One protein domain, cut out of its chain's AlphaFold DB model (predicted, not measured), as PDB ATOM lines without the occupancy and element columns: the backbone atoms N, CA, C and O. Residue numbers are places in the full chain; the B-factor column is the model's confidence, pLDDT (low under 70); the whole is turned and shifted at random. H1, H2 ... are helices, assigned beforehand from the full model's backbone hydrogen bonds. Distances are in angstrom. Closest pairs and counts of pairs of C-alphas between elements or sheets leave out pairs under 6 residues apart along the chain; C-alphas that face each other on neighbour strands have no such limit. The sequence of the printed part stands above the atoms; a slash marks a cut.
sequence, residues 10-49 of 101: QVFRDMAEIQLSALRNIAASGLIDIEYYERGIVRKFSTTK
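AT A GLANCE: This is residues 10 to 49 of the 101 residues of an uncharacterized protein of Pseudomonas putida ND6 (UniProt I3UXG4). The model shows one long helix, H1, with a small head at its far end; residues 10 to 22 of H1 stick out free as an arm. In the head the chain turns after H1, makes the very short helix H2, and then runs on as residues 38 to 49, a tail with no named element. The printed part has 40 residues with two named helices, H1 then H2, and no named strand; the class is all helix. The whole is loose, with a radius of gyration of the C-alphas of 11.4 A, and spans 39 by 18 by 11 A, the arm making much of the length.

IN THESE COORDINATES: H1 is residues 10 to 28, Gln 10 to Ala 28, and measures 27.7 A from first to last C-alpha. Its C-alpha 10 is at (84.548, -54.200, 155.105) and its C-alpha 28 at (92.942, -29.517, 164.478). H2 is residues 34 to 37, Ile 34 to Tyr 37, 4.7 A from first to last C-alpha, and ends with C-alpha 37 at (92.691, -37.005, 171.384).

HOW THE PARTS SIT: H1 and H2 only just touch, with 3 pairs of C-alphas within 8 A, and they touch only at the corner by their link. H1 touches H2 with residues 27 to 28 alone. The closest C-alphas of the two are those of Ala 27 and Ile 34, 5.3 A apart, while the centres are 15.6 A apart. In H1 every O i to N i+4 pair is within hydrogen-bond range; H2 is too short for such a pair, but its 1 pair of O i and N i+3 is within range.

THE WHOLE: The two C-alphas farthest apart are those of Gln 10 and Thr 47, 38.7 A. The printed part has no cut, and the link from H1 to H2, with 5 residues between them, is tight. The mean pLDDT of the printed part is 87.8, and no printed residue is under 70.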
ATOM      1  N   GLN A  10      83.677 -55.108 155.852       81.00
ATOM      2  CA  GLN A  10      84.548 -54.200 155.105       81.00
ATOM      3  C   GLN A  10      84.027 -52.765 155.183       81.00
ATOM      4  O   GLN A  10      84.772 -51.876 155.574       81.00
ATOM      5  N   VAL A  11      82.730 -52.559 154.937       84.12
ATOM      6  CA  VAL A  11      82.115 -51.227 155.038       84.12
ATOM      7  C   VAL A  11      82.254 -50.648 156.446       84.12
ATOM      8  O   VAL A  11      82.536 -49.464 156.596       84.12
ATOM      9  N   PHE A  12      82.110 -51.471 157.488       81.38
ATOM     10  CA  PHE A  12      82.330 -51.033 158.864       81.38
ATOM     11  C   PHE A  12      83.763 -50.528 159.097       81.38
ATOM     12  O   PHE A  12      83.942 -49.484 159.726       81.38
ATOM     13  N   ARG A  13      84.777 -51.228 158.567       81.38
ATOM     14  CA  ARG A  13      86.183 -50.794 158.651       81.38
ATOM     15  C   ARG A  13      86.426 -49.497 157.884       81.38
ATOM     16  O   ARG A  13      87.003 -48.575 158.451       81.38
ATOM     17  N   ASP A  14      85.925 -49.399 156.658       85.88
ATOM     18  CA  ASP A  14      86.105 -48.211 155.818       85.88
ATOM     19  C   ASP A  14      85.466 -46.968 156.472       85.88
ATOM     20  O   ASP A  14      86.049 -45.883 156.499       85.88
ATOM     21  N   MET A  15      84.282 -47.123 157.079       85.69
ATOM     22  CA  MET A  15      83.637 -46.040 157.832       85.69
ATOM     23  C   MET A  15      84.463 -45.581 159.037       85.69
ATOM     24  O   MET A  15      84.443 -44.391 159.357       85.69
ATOM     25  N   ALA A  16      85.176 -46.490 159.705       86.56
ATOM     26  CA  ALA A  16      85.989 -46.140 160.864       86.56
ATOM     27  C   ALA A  16      87.117 -45.168 160.482       86.56
ATOM     28  O   ALA A  16      87.331 -44.175 161.178       86.56
ATOM     29  N   GLU A  17      87.787 -45.384 159.348       88.62
ATOM     30  CA  GLU A  17      88.848 -44.485 158.870       88.62
ATOM     31  C   GLU A  17      88.320 -43.086 158.527       88.62
ATOM     32  O   GLU A  17      88.939 -42.072 158.873       88.62
ATOM     33  N   ILE A  18      87.138 -43.018 157.907       91.19
ATOM     34  CA  ILE A  18      86.464 -41.753 157.592       91.19
ATOM     35  C   ILE A  18      86.129 -40.995 158.883       91.19
ATOM     36  O   ILE A  18      86.403 -39.797 158.995       91.19
ATOM     37  N   GLN A  19      85.572 -41.687 159.879       90.56
ATOM     38  CA  GLN A  19      85.215 -41.093 161.169       90.56
ATOM     39  C   GLN A  19      86.446 -40.601 161.938       90.56
ATOM     40  O   GLN A  19      86.429 -39.492 162.476       90.56
ATOM     41  N   LEU A  20      87.532 -41.375 161.951       91.38
ATOM     42  CA  LEU A  20      88.793 -40.980 162.582       91.38
ATOM     43  C   LEU A  20      89.393 -39.741 161.910       91.38
ATOM     44  O   LEU A  20      89.812 -38.807 162.594       91.38
ATOM     45  N   SER A  21      89.372 -39.691 160.580       92.69
ATOM     46  CA  SER A  21      89.839 -38.530 159.817       92.69
ATOM     47  C   SER A  21      89.005 -37.281 160.115       92.69
ATOM     48  O   SER A  21      89.549 -36.190 160.286       92.69
ATOM     49  N   ALA A  22      87.684 -37.421 160.242       92.00
ATOM     50  CA  ALA A  22      86.811 -36.320 160.640       92.00
ATOM     51  C   ALA A  22      87.138 -35.811 162.055       92.00
ATOM     52  O   ALA A  22      87.268 -34.604 162.253       92.00
ATOM     53  N   LEU A  23      87.339 -36.712 163.022       92.31
ATOM     54  CA  LEU A  23      87.713 -36.343 164.392       92.31
ATOM     55  C   LEU A  23      89.057 -35.607 164.453       92.31
ATOM     56  O   LEU A  23      89.148 -34.596 165.146       92.31
ATOM     57  N   ARG A  24      90.060 -36.042 163.676       92.12
ATOM     58  CA  ARG A  24      91.348 -35.336 163.540       92.12
ATOM     59  C   ARG A  24      91.172 -33.905 163.050       92.12
ATOM     60  O   ARG A  24      91.742 -32.989 163.633       92.12
ATOM     61  N   ASN A  25      90.348 -33.695 162.025       92.88
ATOM     62  CA  ASN A  25      90.065 -32.351 161.517       92.88
ATOM     63  C   ASN A  25      89.363 -31.474 162.568       92.88
ATOM     64  O   ASN A  25      89.682 -30.296 162.712       92.88
ATOM     65  N   ILE A  26      88.439 -32.045 163.347       90.56
ATOM     66  CA  ILE A  26      87.764 -31.322 164.434       90.56
ATOM     67  C   ILE A  26      88.758 -30.979 165.560       90.56
ATOM     68  O   ILE A  26      88.716 -29.866 166.087       90.56
ATOM     69  N   ALA A  27      89.680 -31.879 165.902       90.50
ATOM     70  CA  ALA A  27      90.744 -31.600 166.867       90.50
ATOM     71  C   ALA A  27      91.682 -30.488 166.370       90.50
ATOM     72  O   ALA A  27      91.902 -29.510 167.083       90.50
ATOM     73  N   ALA A  28      92.123 -30.554 165.111       89.81
ATOM     74  CA  ALA A  28      92.942 -29.517 164.478       89.81
ATOM     75  C   ALA A  28      92.241 -28.146 164.422       89.81
ATOM     76  O   ALA A  28      92.897 -27.111 164.477       89.81
ATOM     77  N   SER A  29      90.903 -28.125 164.362       89.00
ATOM     78  CA  SER A  29      90.110 -26.889 164.415       89.00
ATOM     79  C   SER A  29      90.036 -26.243 165.809       89.00
ATOM     80  O   SER A  29      89.445 -25.175 165.961       89.00
ATOM     81  N   GLY A  30      90.604 -26.881 166.840       87.44
ATOM     82  CA  GLY A  30      90.606 -26.379 168.215       87.44
ATOM     83  C   GLY A  30      89.284 -26.585 168.962       87.44
ATOM     84  O   GLY A  30      89.045 -25.955 169.993       87.44
ATOM     85  N   LEU A  31      88.402 -27.450 168.451       87.81
ATOM     86  CA  LEU A  31      87.122 -27.786 169.088       87.81
ATOM     87  C   LEU A  31      87.234 -28.989 170.038       87.81
ATOM     88  O   LEU A  31      86.512 -29.060 171.037       87.81
ATOM     89  N   ILE A  32      88.151 -29.912 169.742       91.00
ATOM     90  CA  ILE A  32      88.513 -31.058 170.582       91.00
ATOM     91  C   ILE A  32      89.957 -30.877 171.040       91.00
ATOM     92  O   ILE A  32      90.806 -30.461 170.258       91.00
ATOM     93  N   ASP A  33      90.212 -31.209 172.299       91.56
ATOM     94  CA  ASP A  33      91.532 -31.204 172.905       91.56
ATOM     95  C   ASP A  33      92.436 -32.243 172.233       91.56
ATOM     96  O   ASP A  33      92.222 -33.452 172.360       91.56
ATOM     97  N   ILE A  34      93.424 -31.753 171.480       90.19
ATOM     98  CA  ILE A  34      94.316 -32.600 170.692       90.19
ATOM     99  C   ILE A  34      95.216 -33.463 171.581       90.19
ATOM    100  O   ILE A  34      95.470 -34.613 171.240       90.19
ATOM    101  N   GLU A  35      95.625 -32.977 172.759       90.81
ATOM    102  CA  GLU A  35      96.482 -33.746 173.669       90.81
ATOM    103  C   GLU A  35      95.747 -34.959 174.240       90.81
ATOM    104  O   GLU A  35      96.327 -36.037 174.391       90.81
ATOM    105  N   TYR A  36      94.456 -34.801 174.544       91.75
ATOM    106  CA  TYR A  36      93.605 -35.918 174.951       91.75
ATOM    107  C   TYR A  36      93.254 -36.817 173.765       91.75
ATOM    108  O   TYR A  36      93.231 -38.041 173.923       91.75
ATOM    109  N   TYR A  37      93.027 -36.241 172.581       92.00
ATOM    110  CA  TYR A  37      92.691 -37.005 171.384       92.00
ATOM    111  C   TYR A  37      93.804 -37.984 170.993       92.00
ATOM    112  O   TYR A  37      93.511 -39.151 170.739       92.00
ATOM    113  N   GLU A  38      95.070 -37.559 171.044       90.38
ATOM    114  CA  GLU A  38      96.233 -38.429 170.790       90.38
ATOM    115  C   GLU A  38      96.347 -39.586 171.802       90.38
ATOM    116  O   GLU A  38      96.910 -40.636 171.504       90.38
ATOM    117  N   ARG A  39      95.748 -39.443 172.992       92.75
ATOM    118  CA  ARG A  39      95.638 -40.513 174.003       92.75
ATOM    119  C   ARG A  39      94.390 -41.383 173.821       92.75
ATOM    120  O   ARG A  39      94.084 -42.204 174.681       92.75
ATOM    121  N   GLY A  40      93.649 -41.191 172.731       88.31
ATOM    122  CA  GLY A  40      92.408 -41.905 172.433       88.31
ATOM    123  C   GLY A  40      91.173 -41.357 173.152       88.31
ATOM    124  O   GLY A  40      90.144 -42.031 173.184       88.31
ATOM    125  N   ILE A  41      91.241 -40.154 173.733       89.81
ATOM    126  CA  ILE A  41      90.144 -39.549 174.496       89.81
ATOM    127  C   ILE A  41      89.615 -38.317 173.760       89.81
ATOM    128  O   ILE A  41      90.281 -37.293 173.654       89.81
ATOM    129  N   VAL A  42      88.365 -38.371 173.299       89.81
ATOM    130  CA  VAL A  42      87.696 -37.196 172.724       89.81
ATOM    131  C   VAL A  42      87.162 -36.312 173.848       89.81
ATOM    132  O   VAL A  42      86.234 -36.692 174.562       89.81
ATOM    133  N   ARG A  43      87.717 -35.107 173.989       89.56
ATOM    134  CA  ARG A  43      87.289 -34.122 174.990       89.56
ATOM    135  C   ARG A  43      87.147 -32.742 174.362       89.56
ATOM    136  O   ARG A  43      88.019 -32.307 173.627       89.56
ATOM    137  N   LYS A  44      86.067 -32.022 174.672       86.19
ATOM    138  CA  LYS A  44      85.937 -30.604 174.297       86.19
ATOM    139  C   LYS A  44      86.894 -29.755 175.134       86.19
ATOM    140  O   LYS A  44      86.978 -29.962 176.347       86.19
ATOM    141  N   PHE A  45      87.494 -28.730 174.540       80.25
ATOM    142  CA  PHE A  45      88.138 -27.677 175.324       80.25
ATOM    143  C   PHE A  45      87.125 -27.005 176.260       80.25
ATOM    144  O   PHE A  45      86.027 -26.600 175.855       80.25
ATOM    145  N   SER A  46      87.484 -26.885 177.536       72.50
ATOM    146  CA  SER A  46      86.639 -26.259 178.560       72.50
ATOM    147  C   SER A  46      86.346 -24.791 178.235       72.50
ATOM    148  O   SER A  46      85.225 -24.330 178.442       72.50
ATOM    149  N   THR A  47      87.317 -24.091 177.651       77.62
ATOM    150  CA  THR A  47      87.269 -22.659 177.326       77.62
ATOM    151  C   THR A  47      86.676 -22.356 175.949       77.62
ATOM    152  O   THR A  47      86.078 -21.295 175.764       77.62
ATOM    153  N   THR A  48      86.771 -23.278 174.985       80.38
ATOM    154  CA  THR A  48      86.259 -23.061 173.625       80.38
ATOM    155  C   THR A  48      84.741 -23.203 173.585       80.38
ATOM    156  O   THR A  48      84.175 -24.256 173.911       80.38
ATOM    157  N   LYS A  49      84.055 -22.139 173.157       82.44
ATOM    158  CA  LYS A  49      82.628 -22.185 172.824       82.44
ATOM    159  C   LYS A  49      82.468 -22.673 171.389       82.44
ATOM    160  O   LYS A  49      83.147 -22.186 170.491       82.44
TER     161      LYS A  49